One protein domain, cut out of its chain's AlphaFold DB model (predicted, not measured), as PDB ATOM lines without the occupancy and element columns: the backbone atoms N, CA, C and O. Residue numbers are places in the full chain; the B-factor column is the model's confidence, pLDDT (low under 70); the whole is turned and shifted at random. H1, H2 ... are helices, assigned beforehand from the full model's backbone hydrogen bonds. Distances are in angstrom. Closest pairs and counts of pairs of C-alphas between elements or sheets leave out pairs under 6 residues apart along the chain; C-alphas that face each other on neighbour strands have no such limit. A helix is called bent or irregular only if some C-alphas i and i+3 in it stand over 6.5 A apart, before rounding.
ATOM      1  N   ARG A   6      -6.192  11.851  56.287       50.56
ATOM      2  CA  ARG A   6      -5.077  10.903  56.359       50.56
ATOM      3  C   ARG A   6      -5.007  10.261  57.741       50.56
ATOM      4  O   ARG A   6      -5.003   9.036  57.816       50.56
ATOM      5  N   GLY A   7      -5.023  11.053  58.810       53.53
ATOM      6  CA  GLY A   7      -5.023  10.527  60.177       53.53
ATOM      7  C   GLY A   7      -6.242   9.640  60.470       53.53
ATOM      8  O   GLY A   7      -6.125   8.594  61.116       53.53
ATOM      9  N   ALA A   8      -7.412   9.999  59.931       59.00
ATOM     10  CA  ALA A   8      -8.618   9.178  60.033       59.00
ATOM     11  C   ALA A   8      -8.468   7.825  59.311       59.00
ATOM     12  O   ALA A   8      -8.793   6.782  59.889       59.00
ATOM     13  N   LEU A   9      -7.929   7.832  58.088       59.59
ATOM     14  CA  LEU A   9      -7.678   6.626  57.300       59.59
ATOM     15  C   LEU A   9      -6.636   5.715  57.966       59.59
ATOM     16  O   LEU A   9      -6.854   4.510  58.078       59.59
ATOM     17  N   GLU A  10      -5.539   6.276  58.479       64.38
ATOM     18  CA  GLU A  10      -4.496   5.528  59.196       64.38
ATOM     19  C   GLU A  10      -5.063   4.819  60.438       64.38
ATOM     20  O   GLU A  10      -4.773   3.645  60.691       64.38
ATOM     21  N   CYS A  11      -5.957   5.485  61.177       61.25
ATOM     22  CA  CYS A  11      -6.627   4.895  62.334       61.25
ATOM     23  C   CYS A  11      -7.596   3.763  61.941       61.25
ATOM     24  O   CYS A  11      -7.690   2.747  62.637       61.25
ATOM     25  N   GLN A  12      -8.314   3.913  60.824       64.12
ATOM     26  CA  GLN A  12      -9.226   2.891  60.298       64.12
ATOM     27  C   GLN A  12      -8.470   1.644  59.827       64.12
ATOM     28  O   GLN A  12      -8.834   0.531  60.212       64.12
ATOM     29  N   VAL A  13      -7.366   1.826  59.096       64.38
ATOM     30  CA  VAL A  13      -6.485   0.731  58.657       64.38
ATOM     31  C   VAL A  13      -5.905  -0.020  59.861       64.38
ATOM     32  O   VAL A  13      -5.936  -1.251  59.891       64.38
ATOM     33  N   GLY A  14      -5.460   0.690  60.903       63.81
ATOM     34  CA  GLY A  14      -4.964   0.065  62.136       63.81
ATOM     35  C   GLY A  14      -6.021  -0.779  62.866       63.81
ATOM     36  O   GLY A  14      -5.726  -1.879  63.336       63.81
ATOM     37  N   LYS A  15      -7.273  -0.308  62.923       65.62
ATOM     38  CA  LYS A  15      -8.402  -1.044  63.528       65.62
ATOM     39  C   LYS A  15      -8.821  -2.274  62.722       65.62
ATOM     40  O   LYS A  15      -9.316  -3.236  63.306       65.62
ATOM     41  N   ALA A  16      -8.665  -2.238  61.405       58.28
ATOM     42  CA  ALA A  16      -8.914  -3.384  60.540       58.28
ATOM     43  C   ALA A  16      -7.827  -4.458  60.727       58.28
ATOM     44  O   ALA A  16      -8.152  -5.628  60.929       58.28
ATOM     45  N   ALA A  17      -6.553  -4.060  60.811       63.53
ATOM     46  CA  ALA A  17      -5.442  -4.982  61.059       63.53
ATOM     47  C   ALA A  17      -5.587  -5.756  62.384       63.53
ATOM     48  O   ALA A  17      -5.352  -6.961  62.428       63.53
ATOM     49  N   GLN A  18      -6.067  -5.103  63.449       61.53
ATOM     50  CA  GLN A  18      -6.362  -5.756  64.738       61.53
ATOM     51  C   GLN A  18      -7.468  -6.822  64.654       61.53
ATOM     52  O   GLN A  18      -7.570  -7.670  65.537       61.53
ATOM     53  N   ARG A  19      -8.288  -6.793  63.598       59.72
ATOM     54  CA  ARG A  19      -9.341  -7.778  63.306       59.72
ATOM     55  C   ARG A  19      -8.907  -8.816  62.264       59.72
ATOM     56  O   ARG A  19      -9.746  -9.539  61.737       59.72
ATOM     57  N   GLY A  20      -7.613  -8.879  61.943       51.56
ATOM     58  CA  GLY A  20      -7.065  -9.794  60.939       51.56
ATOM     59  C   GLY A  20      -7.374  -9.396  59.493       51.56
ATOM     60  O   GLY A  20      -7.264 -10.230  58.598       51.56
ATOM     61  N   LEU A  21      -7.778  -8.143  59.250       46.59
ATOM     62  CA  LEU A  21      -8.019  -7.607  57.910       46.59
ATOM     63  C   LEU A  21      -6.760  -6.898  57.398       46.59
ATOM     64  O   LEU A  21      -6.328  -5.897  57.969       46.59
ATOM     65  N   HIS A  22      -6.195  -7.386  56.294       48.94
ATOM     66  CA  HIS A  22      -5.081  -6.737  55.604       48.94
ATOM     67  C   HIS A  22      -5.602  -5.918  54.418       48.94
ATOM     68  O   HIS A  22      -6.011  -6.470  53.399       48.94
ATOM     69  N   LEU A  23      -5.588  -4.590  54.549       49.88
ATOM     70  CA  LEU A  23      -5.971  -3.664  53.481       49.88
ATOM     71  C   LEU A  23      -4.739  -3.315  52.634       49.88
ATOM     72  O   LEU A  23      -3.853  -2.592  53.088       49.88
ATOM     73  N   HIS A  24      -4.690  -3.806  51.395       46.75
ATOM     74  CA  HIS A  24      -3.706  -3.373  50.402       46.75
ATOM     75  C   HIS A  24      -4.329  -2.317  49.491       46.75
ATOM     76  O   HIS A  24      -5.121  -2.642  48.614       46.75
ATOM     77  N   VAL A  25      -3.955  -1.050  49.679       45.62
ATOM     78  CA  VAL A  25      -4.360   0.036  48.778       45.62
ATOM     79  C   VAL A  25      -3.281   0.199  47.705       45.62
ATOM     80  O   VAL A  25      -2.161   0.612  48.006       45.62
ATOM     81  N   ARG A  26      -3.595  -0.154  46.455       35.66
ATOM     82  CA  ARG A  26      -2.809   0.209  45.262       35.66
ATOM     83  C   ARG A  26      -3.606   1.217  44.427       35.66
ATOM     84  O   ARG A  26      -4.812   1.335  44.602       35.66
ATOM     85  N   TYR A  27      -2.914   1.959  43.557       39.66
ATOM     86  CA  TYR A  27      -3.519   2.964  42.664       39.66
ATOM     87  C   TYR A  27      -4.604   2.378  41.737       39.66
ATOM     88  O   TYR A  27      -5.502   3.097  41.320       39.66
ATOM     89  N   GLU A  28      -4.585   1.066  41.504       40.72
ATOM     90  CA  GLU A  28      -5.692   0.315  40.911       40.72
ATOM     91  C   GLU A  28      -6.574  -0.234  42.044       40.72
ATOM     92  O   GLU A  28      -6.114  -1.031  42.868       40.72
ATOM     93  N   LEU A  29      -7.831   0.211  42.114       42.12
ATOM     94  CA  LEU A  29      -8.827  -0.254  43.087       42.12
ATOM     95  C   LEU A  29      -9.262  -1.701  42.779       42.12
ATOM     96  O   LEU A  29     -10.366  -1.951  42.310       42.12
ATOM     97  N   GLU A  30      -8.402  -2.671  43.079       39.91
ATOM     98  CA  GLU A  30      -8.795  -4.069  43.266       39.91
ATOM     99  C   GLU A  30      -9.191  -4.278  44.734       39.91
ATOM    100  O   GLU A  30      -8.340  -4.369  45.622       39.91
ATOM    101  N   PHE A  31     -10.493  -4.370  45.014       41.47
ATOM    102  CA  PHE A  31     -10.954  -4.846  46.316       41.47
ATOM    103  C   PHE A  31     -10.764  -6.363  46.397       41.47
ATOM    104  O   PHE A  31     -11.642  -7.131  46.011       41.47
ATOM    105  N   TYR A  32      -9.652  -6.809  46.978       40.12
ATOM    106  CA  TYR A  32      -9.626  -8.123  47.614       40.12
ATOM    107  C   TYR A  32     -10.299  -7.985  48.980       40.12
ATOM    108  O   TYR A  32      -9.654  -7.657  49.975       40.12
ATOM    109  N   LEU A  33     -11.609  -8.237  49.049       43.69
ATOM    110  CA  LEU A  33     -12.278  -8.544  50.318       43.69
ATOM    111  C   LEU A  33     -11.842  -9.946  50.762       43.69
ATOM    112  O   LEU A  33     -12.573 -10.926  50.673       43.69
ATOM    113  N   GLY A  34     -10.582 -10.037  51.180       42.59
ATOM    114  CA  GLY A  34      -9.933 -11.245  51.657       42.59
ATOM    115  C   GLY A  34      -9.851 -11.260  53.176       42.59
ATOM    116  O   GLY A  34      -8.768 -11.135  53.735       42.59
ATOM    117  N   ARG A  35     -10.984 -11.465  53.848       43.66
ATOM    118  CA  ARG A  35     -11.005 -12.256  55.086       43.66
ATOM    119  C   ARG A  35     -11.715 -13.535  54.682       43.66
ATOM    120  O   ARG A  35     -12.893 -13.437  54.379       43.66
ATOM    121  N   HIS A  36     -10.992 -14.649  54.518       44.31
ATOM    122  CA  HIS A  36     -11.481 -15.921  53.946       44.31
ATOM    123  C   HIS A  36     -13.006 -16.138  54.128       44.31
ATOM    124  O   HIS A  36     -13.415 -16.651  55.172       44.31
ATOM    125  N   PRO A  37     -13.860 -15.786  53.142       48.09
ATOM    126  CA  PRO A  37     -15.307 -15.661  53.362       48.09
ATOM    127  C   PRO A  37     -16.065 -16.997  53.408       48.09
ATOM    128  O   PRO A  37     -17.272 -17.023  53.212       48.09
ATOM    129  N   GLY A  38     -15.369 -18.113  53.628       44.34
ATOM    130  CA  GLY A  38     -15.969 -19.443  53.754       44.34
ATOM    131  C   GLY A  38     -15.574 -20.194  55.026       44.34
ATOM    132  O   GLY A  38     -16.141 -21.245  55.286       44.34
ATOM    133  N   ILE A  39     -14.617 -19.690  55.820       51.06
ATOM    134  CA  ILE A  39     -14.078 -20.445  56.968       51.06
ATOM    135  C   ILE A  39     -14.777 -20.072  58.284       51.06
ATOM    136  O   ILE A  39     -15.039 -20.960  59.084       51.06
ATOM    137  N   GLU A  40     -15.104 -18.794  58.514       51.56
ATOM    138  CA  GLU A  40     -15.841 -18.374  59.726       51.56
ATOM    139  C   GLU A  40     -17.365 -18.508  59.560       51.56
ATOM    140  O   GLU A  40     -18.050 -18.866  60.513       51.56
ATOM    141  N   ASP A  41     -17.889 -18.273  58.351       58.28
ATOM    142  CA  ASP A  41     -19.331 -18.335  58.063       58.28
ATOM    143  C   ASP A  41     -19.788 -19.716  57.539       58.28
ATOM    144  O   ASP A  41     -20.959 -19.878  57.202       58.28
ATOM    145  N   GLU A  42     -18.867 -20.685  57.410       63.50
ATOM    146  CA  GLU A  42     -19.101 -22.038  56.857       63.50
ATOM    147  C   GLU A  42     -19.918 -22.046  55.543       63.50
ATOM    148  O   GLU A  42     -20.675 -22.973  55.244       63.50
ATOM    149  N   LEU A  43     -19.779 -20.989  54.733       65.31
ATOM    150  CA  LEU A  43     -20.547 -20.841  53.502       65.31
ATOM    151  C   LEU A  43     -20.096 -21.882  52.482       65.31
ATOM    152  O   LEU A  43     -18.966 -21.861  51.993       65.31
ATOM    153  N   THR A  44     -21.018 -22.773  52.132       71.00
ATOM    154  CA  THR A  44     -20.826 -23.735  51.050       71.00
ATOM    155  C   THR A  44     -21.257 -23.074  49.741       71.00
ATOM    156  O   THR A  44     -22.404 -22.625  49.652       71.00
ATOM    157  N   PRO A  45     -20.373 -22.968  48.731       70.25
ATOM    158  CA  PRO A  45     -20.788 -22.480  47.424       70.25
ATOM    159  C   PRO A  45     -21.858 -23.416  46.837       70.25
ATOM    160  O   PRO A  45     -21.809 -24.623  47.086       70.25
ATOM    161  N   PRO A  46     -22.824 -22.888  46.064       73.19
ATOM    162  CA  PRO A  46     -23.772 -23.734  45.351       73.19
ATOM    163  C   PRO A  46     -23.047 -24.627  44.333       73.19
ATOM    164  O   PRO A  46     -21.890 -24.381  43.979       73.19
ATOM    165  N   GLU A  47     -23.748 -25.652  43.846       77.12
ATOM    166  CA  GLU A  47     -23.243 -26.523  42.781       77.12
ATOM    167  C   GLU A  47     -22.774 -25.698  41.568       77.12
ATOM    168  O   GLU A  47     -23.454 -24.748  41.160       77.12
ATOM    169  N   PRO A  48     -21.614 -26.030  40.975       76.94
ATOM    170  CA  PRO A  48     -21.091 -25.303  39.834       76.94
ATOM    171  C   PRO A  48     -21.988 -25.492  38.610       76.94
ATOM    172  O   PRO A  48     -22.337 -26.611  38.234       76.94
ATOM    173  N   VAL A  49     -22.285 -24.392  37.924       77.19
ATOM    174  CA  VAL A  49     -22.960 -24.428  36.624       77.19
ATOM    175  C   VAL A  49     -21.935 -24.766  35.538       77.19
ATOM    176  O   VAL A  49     -20.933 -24.069  35.394       77.19
ATOM    177  N   GLN A  50     -22.173 -25.854  34.798       81.75
ATOM    178  CA  GLN A  50     -21.268 -26.374  33.754       81.75
ATOM    179  C   GLN A  50     -21.652 -25.935  32.327       81.75
ATOM    180  O   GLN A  50     -20.961 -26.276  31.368       81.75
ATOM    181  N   ASP A  51     -22.739 -25.179  32.187       79.94
ATOM    182  CA  ASP A  51     -23.235 -24.634  30.921       79.94
ATOM    183  C   ASP A  51     -22.933 -23.132  30.801       79.94
ATOM    184  O   ASP A  51     -22.540 -22.493  31.771       79.94
ATOM    185  N   ASP A  52     -23.143 -22.560  29.609       77.62
ATOM    186  CA  ASP A  52     -23.044 -21.117  29.342       77.62
ATOM    187  C   ASP A  52     -24.354 -20.393  29.731       77.62
ATOM    188  O   ASP A  52     -25.318 -20.425  28.950       77.62
ATOM    189  N   PRO A  53     -24.415 -19.682  30.880       74.62
ATOM    190  CA  PRO A  53     -25.633 -19.003  31.324       74.62
ATOM    191  C   PRO A  53     -25.997 -17.812  30.427       74.62
ATOM    192  O   PRO A  53     -27.117 -17.299  30.490       74.62
ATOM    193  N   GLY A  54     -25.084 -17.359  29.559       76.44
ATOM    194  CA  GLY A  54     -25.342 -16.309  28.574       76.44
ATOM    195  C   GLY A  54     -26.396 -16.707  27.538       76.44
ATOM    196  O   GLY A  54     -27.063 -15.840  26.978       76.44
ATOM    197  N   ARG A  55     -26.617 -18.011  27.336       82.50
ATOM    198  CA  ARG A  55     -27.606 -18.552  26.386       82.50
ATOM    199  C   ARG A  55     -28.966 -18.859  27.004       82.50
ATOM    200  O   ARG A  55     -29.894 -19.207  26.280       82.50
ATOM    201  N   TRP A  56     -29.063 -18.791  28.324       81.88
ATOM    202  CA  TRP A  56     -30.266 -19.147  29.063       81.88
ATOM    203  C   TRP A  56     -31.326 -18.047  28.997       81.88
ATOM    204  O   TRP A  56     -31.008 -16.871  28.794       81.88
ATOM    205  N   SER A  57     -32.589 -18.434  29.177       87.19
ATOM    206  CA  SER A  57     -33.651 -17.467  29.457       87.19
ATOM    207  C   SER A  57     -33.464 -16.867  30.855       87.19
ATOM    208  O   SER A  57     -32.741 -17.421  31.687       87.19
ATOM    209  N   ASP A  58     -34.111 -15.737  31.139       80.81
ATOM    210  CA  ASP A  58     -34.063 -15.156  32.488       80.81
ATOM    211  C   ASP A  58     -34.699 -16.089  33.530       80.81
ATOM    212  O   ASP A  58     -34.161 -16.238  34.624       80.81
ATOM    213  N   GLU A  59     -35.755 -16.820  33.156       86.81
ATOM    214  CA  GLU A  59     -36.388 -17.823  34.020       86.81
ATOM    215  C   GLU A  59     -35.424 -18.973  34.365       86.81
ATOM    216  O   GLU A  59     -35.344 -19.406  35.515       86.81
ATOM    217  N   ASP A  60     -34.645 -19.452  33.392       82.12
ATOM    218  CA  ASP A  60     -33.659 -20.510  33.625       82.12
ATOM    219  C   ASP A  60     -32.518 -20.033  34.532       82.12
ATOM    220  O   ASP A  60     -32.055 -20.792  35.384       82.12
ATOM    221  N   ARG A  61     -32.087 -18.771  34.411       80.19
ATOM    222  CA  ARG A  61     -31.081 -18.179  35.311       80.19
ATOM    223  C   ARG A  61     -31.600 -18.074  36.739       80.19
ATOM    224  O   ARG A  61     -30.913 -18.512  37.661       80.19
ATOM    225  N   GLU A  62     -32.821 -17.573  36.918       80.50
ATOM    226  CA  GLU A  62     -33.463 -17.462  38.231       80.50
ATOM    227  C   GLU A  62     -33.608 -18.828  38.912       80.50
ATOM    228  O   GLU A  62     -33.294 -18.960  40.097       80.50
ATOM    229  N   ARG A  63     -33.989 -19.871  38.161       82.25
ATOM    230  CA  ARG A  63     -34.068 -21.255  38.668       82.25
ATOM    231  C   ARG A  63     -32.733 -21.785  39.194       82.25
ATOM    232  O   ARG A  63     -32.735 -22.620  40.093       82.25
ATOM    233  N   HIS A  64     -31.614 -21.295  38.663       75.31
ATOM    234  CA  HIS A  64     -30.266 -21.653  39.107       75.31
ATOM    235  C   HIS A  64     -29.673 -20.642  40.100       75.31
ATOM    236  O   HIS A  64     -28.495 -20.731  40.436       75.31
ATOM    237  N   GLY A  65     -30.463 -19.668  40.567       80.12
ATOM    238  CA  GLY A  65     -29.992 -18.615  41.467       80.12
ATOM    239  C   GLY A  65     -28.953 -17.684  40.834       80.12
ATOM    240  O   GLY A  65     -28.222 -17.005  41.551       80.12
ATOM    241  N   ILE A  66     -28.863 -17.651  39.502       78.62
ATOM    242  CA  ILE A  66     -27.941 -16.785  38.773       78.62
ATOM    243  C   ILE A  66     -28.615 -15.434  38.573       78.62
ATOM    244  O   ILE A  66     -29.651 -15.327  37.922       78.62
ATOM    245  N   GLN A  67     -27.991 -14.390  39.104       76.44
ATOM    246  CA  GLN A  67     -28.419 -13.012  38.904       76.44
ATOM    247  C   GLN A  67     -27.466 -12.311  37.939       76.44
ATOM    248  O   GLN A  67     -26.257 -12.555  37.956       76.44
ATOM    249  N   HIS A  68     -28.007 -11.419  37.111       74.81
ATOM    250  CA  HIS A  68     -27.171 -10.539  36.303       74.81
ATOM    251  C   HIS A  68     -26.355  -9.620  37.202       74.81
ATOM    252  O   HIS A  68     -26.842  -9.101  38.209       74.81
ATOM    253  N   LEU A  69     -25.104  -9.405  36.809       80.94
ATOM    254  CA  LEU A  69     -24.281  -8.396  37.448       80.94
ATOM    255  C   LEU A  69     -24.829  -6.998  37.123       80.94
ATOM    256  O   LEU A  69     -25.358  -6.791  36.028       80.94
ATOM    257  N   PRO A  70     -24.651  -6.029  38.035       82.19
ATOM    258  CA  PRO A  70     -24.924  -4.626  37.761       82.19
ATOM    259  C   PRO A  70     -24.301  -4.160  36.439       82.19
ATOM    260  O   PRO A  70     -23.087  -4.235  36.241       82.19
ATOM    261  N   SER A  71     -25.136  -3.649  35.543       82.56
ATOM    262  CA  SER A  71     -24.778  -3.291  34.166       82.56
ATOM    263  C   SER A  71     -24.549  -1.791  33.973       82.56
ATOM    264  O   SER A  71     -23.938  -1.369  32.991       82.56
ATOM    265  N   SER A  72     -24.981  -0.977  34.939       83.12
ATOM    266  CA  SER A  72     -24.781   0.472  34.952       83.12
ATOM    267  C   SER A  72     -23.985   0.932  36.173       83.12
ATOM    268  O   SER A  72     -23.987   0.291  37.224       83.12
ATOM    269  N   LEU A  73     -23.329   2.095  36.069       84.50
ATOM    270  CA  LEU A  73     -22.630   2.709  37.207       84.50
ATOM    271  C   LEU A  73     -23.576   2.976  38.387       84.50
ATOM    272  O   LEU A  73     -23.168   2.858  39.541       84.50
ATOM    273  N   GLY A  74     -24.840   3.307  38.103       86.50
ATOM    274  CA  GLY A  74     -25.872   3.492  39.121       86.50
ATOM    275  C   GLY A  74     -26.184   2.197  39.870       86.50
ATOM    276  O   GLY A  74     -26.166   2.186  41.100       86.50
ATOM    277  N   GLU A  75     -26.397   1.097  39.141       85.38
ATOM    278  CA  GLU A  75     -26.618  -0.231  39.733       85.38
ATOM    279  C   GLU A  75     -25.403  -0.701  40.540       85.38
ATOM    280  O   GLU A  75     -25.561  -1.204  41.649       85.38
ATOM    281  N   GLN A  76     -24.186  -0.490  40.030       86.81
ATOM    282  CA  GLN A  76     -22.947  -0.856  40.727       86.81
ATOM    283  C   GLN A  76     -22.793  -0.079  42.038       86.81
ATOM    284  O   GLN A  76     -22.503  -0.662  43.084       86.81
ATOM    285  N   ALA A  77     -23.028   1.237  42.002       89.62
ATOM    286  CA  ALA A  77     -22.976   2.084  43.186       89.62
ATOM    287  C   ALA A  77     -24.033   1.672  44.222       89.62
ATOM    288  O   ALA A  77     -23.730   1.626  45.412       89.62
ATOM    289  N   ALA A  78     -25.253   1.349  43.784       89.75
ATOM    290  CA  ALA A  78     -26.314   0.872  44.665       89.75
ATOM    291  C   ALA A  78     -25.973  -0.489  45.297       89.75
ATOM    292  O   ALA A  78     -26.143  -0.656  46.503       89.75
ATOM    293  N   ALA A  79     -25.439  -1.433  44.517       89.31
ATOM    294  CA  ALA A  79     -25.033  -2.750  45.010       89.31
ATOM    295  C   ALA A  79     -23.911  -2.660  46.061       89.31
ATOM    296  O   ALA A  79     -23.955  -3.351  47.080       89.31
ATOM    297  N   LEU A  80     -22.931  -1.773  45.850       88.81
ATOM    298  CA  LEU A  80     -21.863  -1.520  46.820       88.81
ATOM    299  C   LEU A  80     -22.390  -0.880  48.111       88.81
ATOM    300  O   LEU A  80     -22.019  -1.318  49.196       88.81
ATOM    301  N   ASP A  81     -23.267   0.123  48.002       91.62
ATOM    302  CA  ASP A  81     -23.871   0.809  49.156       91.62
ATOM    303  C   ASP A  81     -24.756  -0.142  49.984       91.62
ATOM    304  O   ASP A  81     -24.772  -0.098  51.216       91.62
ATOM    305  N   ALA A  82     -25.462  -1.055  49.314       92.25
ATOM    306  CA  ALA A  82     -26.338  -2.030  49.953       92.25
ATOM    307  C   ALA A  82     -25.589  -3.193  50.627       92.25
ATOM    308  O   ALA A  82     -26.191  -3.897  51.434       92.25
ATOM    309  N   SER A  83     -24.305  -3.416  50.326       88.50
ATOM    310  CA  SER A  83     -23.555  -4.568  50.839       88.50
ATOM    311  C   SER A  83     -23.115  -4.365  52.297       88.50
ATOM    312  O   SER A  83     -22.231  -3.543  52.567       88.50
ATOM    313  N   PRO A  84     -23.641  -5.153  53.260       86.62
ATOM    314  CA  PRO A  84     -23.252  -5.029  54.665       86.62
ATOM    315  C   PRO A  84     -21.771  -5.345  54.881       86.62
ATOM    316  O   PRO A  84     -21.111  -4.677  55.668       86.62
ATOM    317  N   ARG A  85     -21.229  -6.315  54.131       81.69
ATOM    318  CA  ARG A  85     -19.812  -6.705  54.205       81.69
ATOM    319  C   ARG A  85     -18.886  -5.601  53.702       81.69
ATOM    320  O   ARG A  85     -17.856  -5.338  54.313       81.69
ATOM    321  N   VAL A  86     -19.251  -4.934  52.605       84.12
ATOM    322  CA  VAL A  86     -18.482  -3.787  52.090       84.12
ATOM    323  C   VAL A  86     -18.525  -2.637  53.094       84.12
ATOM    324  O   VAL A  86     -17.488  -2.041  53.387       84.12
ATOM    325  N   ARG A  87     -19.701  -2.357  53.667       87.88
ATOM    326  CA  ARG A  87     -19.863  -1.325  54.697       87.88
ATOM    327  C   ARG A  87     -19.055  -1.630  55.957       87.88
ATOM    328  O   ARG A  87     -18.418  -0.727  56.484       87.88
ATOM    329  N   GLU A  88     -19.039  -2.878  56.415       84.62
ATOM    330  CA  GLU A  88     -18.226  -3.310  57.556       84.62
ATOM    331  C   GLU A  88     -16.726  -3.132  57.283       84.62
ATOM    332  O   GLU A  88     -15.996  -2.624  58.134       84.62
ATOM    333  N   ALA A  89     -16.269  -3.514  56.090       83.56
ATOM    334  CA  ALA A  89     -14.856  -3.474  55.734       83.56
ATOM    335  C   ALA A  89     -14.322  -2.051  55.521       83.56
ATOM    336  O   ALA A  89     -13.206  -1.745  55.943       83.56
ATOM    337  N   LEU A  90     -15.090  -1.188  54.849       83.19
ATOM    338  CA  LEU A  90     -14.648   0.160  54.474       83.19
ATOM    339  C   LEU A  90     -15.088   1.233  55.476       83.19
ATOM    340  O   LEU A  90     -14.432   2.265  55.606       83.19
ATOM    341  N   GLY A  91     -16.190   1.003  56.189       87.69
ATOM    342  CA  GLY A  91     -16.857   2.018  56.995       87.69
ATOM    343  C   GLY A  91     -17.556   3.092  56.153       87.69
ATOM    344  O   GLY A  91     -17.289   3.277  54.962       87.69
ATOM    345  N   ASP A  92     -18.454   3.842  56.795       88.75
ATOM    346  CA  ASP A  92     -19.335   4.795  56.105       88.75
ATOM    347  C   ASP A  92     -18.582   5.949  55.432       88.75
ATOM    348  O   ASP A  92     -18.959   6.386  54.348       88.75
ATOM    349  N   ALA A  93     -17.501   6.439  56.046       87.94
ATOM    350  CA  ALA A  93     -16.762   7.589  55.528       87.94
ATOM    351  C   ALA A  93     -16.038   7.270  54.208       87.94
ATOM    352  O   ALA A  93     -16.145   8.025  53.236       87.94
ATOM    353  N   LEU A  94     -15.321   6.142  54.153       87.31
ATOM    354  CA  LEU A  94     -14.569   5.735  52.965       87.31
ATOM    355  C   LEU A  94     -15.511   5.277  51.848       87.31
ATOM    356  O   LEU A  94     -15.369   5.731  50.712       87.31
ATOM    357  N   LEU A  95     -16.510   4.446  52.176       89.31
ATOM    358  CA  LEU A  95     -17.529   4.018  51.216       89.31
ATOM    359  C   LEU A  95     -18.303   5.221  50.662       89.31
ATOM    360  O   LEU A  95     -18.475   5.339  49.450       89.31
ATOM    361  N   GLY A  96     -18.698   6.159  51.526       91.88
ATOM    362  CA  GLY A  96     -19.370   7.393  51.125       91.88
ATOM    363  C   GLY A  96     -18.533   8.237  50.165       91.88
ATOM    364  O   GLY A  96     -19.037   8.674  49.132       91.88
ATOM    365  N   SER A  97     -17.241   8.412  50.455       92.06
ATOM    366  CA  SER A  97     -16.314   9.178  49.606       92.06
ATOM    367  C   SER A  97     -16.112   8.522  48.235       92.06
ATOM    368  O   SER A  97     -16.132   9.193  47.197       92.06
ATOM    369  N   PHE A  98     -15.980   7.193  48.216       89.88
ATOM    370  CA  PHE A  98     -15.880   6.413  46.986       89.88
ATOM    371  C   PHE A  98     -17.145   6.552  46.127       89.88
ATOM    372  O   PHE A  98     -17.066   6.915  44.950       89.88
ATOM    373  N   LEU A  99     -18.323   6.333  46.723       93.19
ATOM    374  CA  LEU A  99     -19.606   6.437  46.028       93.19
ATOM    375  C   LEU A  99     -19.876   7.859  45.529       93.19
ATOM    376  O   LEU A  99     -20.377   8.023  44.420       93.19
ATOM    377  N   ALA A 100     -19.524   8.888  46.305       92.69
ATOM    378  CA  ALA A 100     -19.664  10.284  45.893       92.69
ATOM    379  C   ALA A 100     -18.849  10.584  44.627       92.69
ATOM    380  O   ALA A 100     -19.368  11.190  43.691       92.69
ATOM    381  N   THR A 101     -17.609  10.092  44.566       92.06
ATOM    382  CA  THR A 101     -16.744  10.253  43.388       92.06
ATOM    383  C   THR A 101     -17.349   9.554  42.173       92.06
ATOM    384  O   THR A 101     -17.567  10.187  41.146       92.06
ATOM    385  N   ARG A 102     -17.728   8.275  42.304       89.62
ATOM    386  CA  ARG A 102     -18.325   7.505  41.198       89.62
ATOM    387  C   ARG A 102     -19.635   8.103  40.690       89.62
ATOM    388  O   ARG A 102     -19.861   8.133  39.484       89.62
ATOM    389  N   ARG A 103     -20.481   8.616  41.588       91.69
ATOM    390  CA  ARG A 103     -21.727   9.312  41.227       91.69
ATOM    391  C   ARG A 103     -21.444  10.628  40.502       91.69
ATOM    392  O   ARG A 103     -22.134  10.933  39.536       91.69
ATOM    393  N   SER A 104     -20.427  11.380  40.929       92.44
ATOM    394  CA  SER A 104     -19.999  12.607  40.248       92.44
ATOM    395  C   SER A 104     -19.476  12.323  38.838       92.44
ATOM    396  O   SER A 104     -19.878  13.007  37.897       92.44
ATOM    397  N   ASP A 105     -18.622  11.308  38.683       91.31
ATOM    398  CA  ASP A 105     -18.074  10.893  37.384       91.31
ATOM    399  C   ASP A 105     -19.208  10.457  36.437       91.31
ATOM    400  O   ASP A 105     -19.287  10.906  35.293       91.31
ATOM    401  N   ALA A 106     -20.150   9.649  36.941       89.56
ATOM    402  CA  ALA A 106     -21.317   9.197  36.185       89.56
ATOM    403  C   ALA A 106     -22.235  10.357  35.765       89.56
ATOM    404  O   ALA A 106     -22.675  10.405  34.619       89.56
ATOM    405  N   ALA A 107     -22.504  11.308  36.665       92.06
ATOM    406  CA  ALA A 107     -23.324  12.481  36.361       92.06
ATOM    407  C   ALA A 107     -22.666  13.378  35.304       92.06
ATOM    408  O   ALA A 107     -23.346  13.899  34.425       92.06
ATOM    409  N   TRP A 108     -21.341  13.531  35.357       92.38
ATOM    410  CA  TRP A 108     -20.608  14.252  34.321       92.38
ATOM    411  C   TRP A 108     -20.685  13.523  32.970       92.38
ATOM    412  O   TRP A 108     -20.855  14.171  31.941       92.38
ATOM    413  N   ALA A 109     -20.610  12.191  32.954       91.75
ATOM    414  CA  ALA A 109     -20.617  11.397  31.724       91.75
ATOM    415  C   ALA A 109     -22.008  11.204  31.086       91.75
ATOM    416  O   ALA A 109     -22.075  10.833  29.919       91.75
ATOM    417  N   ALA A 110     -23.102  11.450  31.817       91.12
ATOM    418  CA  ALA A 110     -24.465  11.049  31.435       91.12
ATOM    419  C   ALA A 110     -24.902  11.481  30.022       91.12
ATOM    420  O   ALA A 110     -25.528  10.697  29.313       91.12
ATOM    421  N   ASP A 111     -24.527  12.691  29.603       93.06
ATOM    422  CA  ASP A 111     -24.909  13.272  28.307       93.06
ATOM    423  C   ASP A 111     -23.728  13.371  27.326       93.06
ATOM    424  O   ASP A 111     -23.761  14.152  26.372       93.06
ATOM    425  N   ARG A 112     -22.644  12.628  27.582       93.94
ATOM    426  CA  ARG A 112     -21.403  12.693  26.803       93.94
ATOM    427  C   ARG A 112     -21.159  11.405  26.032       93.94
ATOM    428  O   ARG A 112     -21.487  10.320  26.510       93.94
ATOM    429  N   PRO A 113     -20.551  11.496  24.841       94.88
ATOM    430  CA  PRO A 113     -20.189  10.310  24.096       94.88
ATOM    431  C   PRO A 113     -19.073   9.536  24.821       94.88
ATOM    432  O   PRO A 113     -18.319  10.063  25.650       94.88
ATOM    433  N   LEU A 114     -19.006   8.232  24.544       89.56
ATOM    434  CA  LEU A 114     -18.127   7.306  25.260       89.56
ATOM    435  C   LEU A 114     -16.640   7.636  25.058       89.56
ATOM    436  O   LEU A 114     -15.852   7.519  25.991       89.56
ATOM    437  N   ASP A 115     -16.252   8.059  23.861       95.31
ATOM    438  CA  ASP A 115     -14.884   8.450  23.525       95.31
ATOM    439  C   ASP A 115     -14.425   9.685  24.313       95.31
ATOM    440  O   ASP A 115     -13.330   9.668  24.881       95.31
ATOM    441  N   GLU A 116     -15.280  10.706  24.435       94.31
ATOM    442  CA  GLU A 116     -15.032  11.869  25.298       94.31
ATOM    443  C   GLU A 116     -14.911  11.439  26.765       94.31
ATOM    444  O   GLU A 116     -13.988  11.855  27.471       94.31
ATOM    445  N   THR A 117     -15.803  10.552  27.213       91.62
ATOM    446  CA  THR A 117     -15.798  10.044  28.589       91.62
ATOM    447  C   THR A 117     -14.504   9.312  28.920       91.62
ATOM    448  O   THR A 117     -13.884   9.592  29.952       91.62
ATOM    449  N   ILE A 118     -14.059   8.418  28.033       90.75
ATOM    450  CA  ILE A 118     -12.800   7.683  28.172       90.75
ATOM    451  C   ILE A 118     -11.624   8.659  28.183       90.75
ATOM    452  O   ILE A 118     -10.786   8.587  29.080       90.75
ATOM    453  N   ALA A 119     -11.560   9.585  27.223       92.19
ATOM    454  CA  ALA A 119     -10.465  10.546  27.128       92.19
ATOM    455  C   ALA A 119     -10.339  11.410  28.394       92.19
ATOM    456  O   ALA A 119      -9.226  11.643  28.867       92.19
ATOM    457  N   ALA A 120     -11.467  11.831  28.974       89.25
ATOM    458  CA  ALA A 120     -11.500  12.673  30.165       89.25
ATOM    459  C   ALA A 120     -11.121  11.944  31.468       89.25
ATOM    460  O   ALA A 120     -10.587  12.580  32.380       89.25
ATOM    461  N   HIS A 121     -11.382  10.636  31.575       87.19
ATOM    462  CA  HIS A 121     -11.162   9.875  32.816       87.19
ATOM    463  C   HIS A 121      -9.891   9.028  32.820       87.19
ATOM    464  O   HIS A 121      -9.388   8.718  33.897       87.19
ATOM    465  N   ARG A 122      -9.339   8.685  31.650       85.94
ATOM    466  CA  ARG A 122      -8.211   7.746  31.513       85.94
ATOM    467  C   ARG A 122      -6.971   8.102  32.344       85.94
ATOM    468  O   ARG A 122      -6.239   7.199  32.720       85.94
ATOM    469  N   TRP A 123      -6.731   9.387  32.602       86.75
ATOM    470  CA  TRP A 123      -5.545   9.883  33.320       86.75
ATOM    471  C   TRP A 123      -5.898  10.800  34.496       86.75
ATOM    472  O   TRP A 123      -5.094  11.638  34.901       86.75
TER     473      TRP A 123
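This is residues 6 to 123 of the 125 residues of the protein "Gln-synt_C domain-containing protein" of Egibacter rhizosphaerae (UniProt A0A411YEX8). A loose, open, flat arrangement is built on a helical hairpin, in which the short H3 lies side by side with part of the long, kinked H4. H1 comes near H4 before the kink, H5 turns off at H4's last residues, and a 40-residue stretch with no named element sweeps in a wide open loop to H2, which lies far out and touches no helix. The printed part has 118 residues with five named helices, H1 to H5 in chain order, and no named strand; the class is all helix. The whole is loose, with a radius of gyration of the C-alphas of 18.1 A, and spans 50 by 46 by 21 A.

H1 is residues 6 to 17, 16.6 A from first to last C-alpha, and begins with C-alpha 6 at (-5.077, 10.903, 56.359). Residues 18 to 57 hold no named element. H2 follows as residues 58 to 63, 8.7 A long, with C-alpha 58 at (-34.063, -15.156, 32.488). H3 is residues 73 to 82, 14.1 A long. H4 is the longest helix, residues 84 to 109, 28.3 A from first to last C-alpha. It is irregular, with C-alphas 89 and 92 being 9.4 A apart, and has a kink of 108 degrees near residue 92. H5 is residues 114 to 121, 10.6 A long, and ends with C-alpha 121 at (-11.162, 9.875, 32.816).

H1 and H4 are close but not clearly touching, the closest C-alphas being those of Ala 16 and Ala 89, 7.6 A apart. Their lines stand at a steep tilt of 43 degrees, opposite ways. H2 is apart from H1, H3, H4 and H5. H3 and H4 touch and form a helical hairpin, with a shallow tilt of 19 degrees, opposite ways; their closest C-alphas, of Ala 77 and Leu 99, are 6.2 A apart. H4 and H5 are close but not clearly touching, at a steep tilt of 60 degrees, opposite ways, with the closest C-alphas, of Ala 109 and Thr 117, 5.9 A apart. H1 is apart from H3 and H5, and H3 is apart from H5. In H1, H2, H3 and H5 every O i to N i+4 pair is within hydrogen-bond range; in H4, 19 of 22 are.

The two C-alphas farthest apart, of Gly 7 and Ser 57, are 50.5 A from each other. The printed part has no cut. The link from H1 to H2 is long, that from H2 to H3 is short, and those from H3 to H4 and from H4 to H5 are tight. Residues 25 to 30, 37 to 45 and 110 to 116, of which 114 to 116 belong to H5, stand free. The mean pLDDT of the printed part is 74.9, and residues 6 to 43 are under 70.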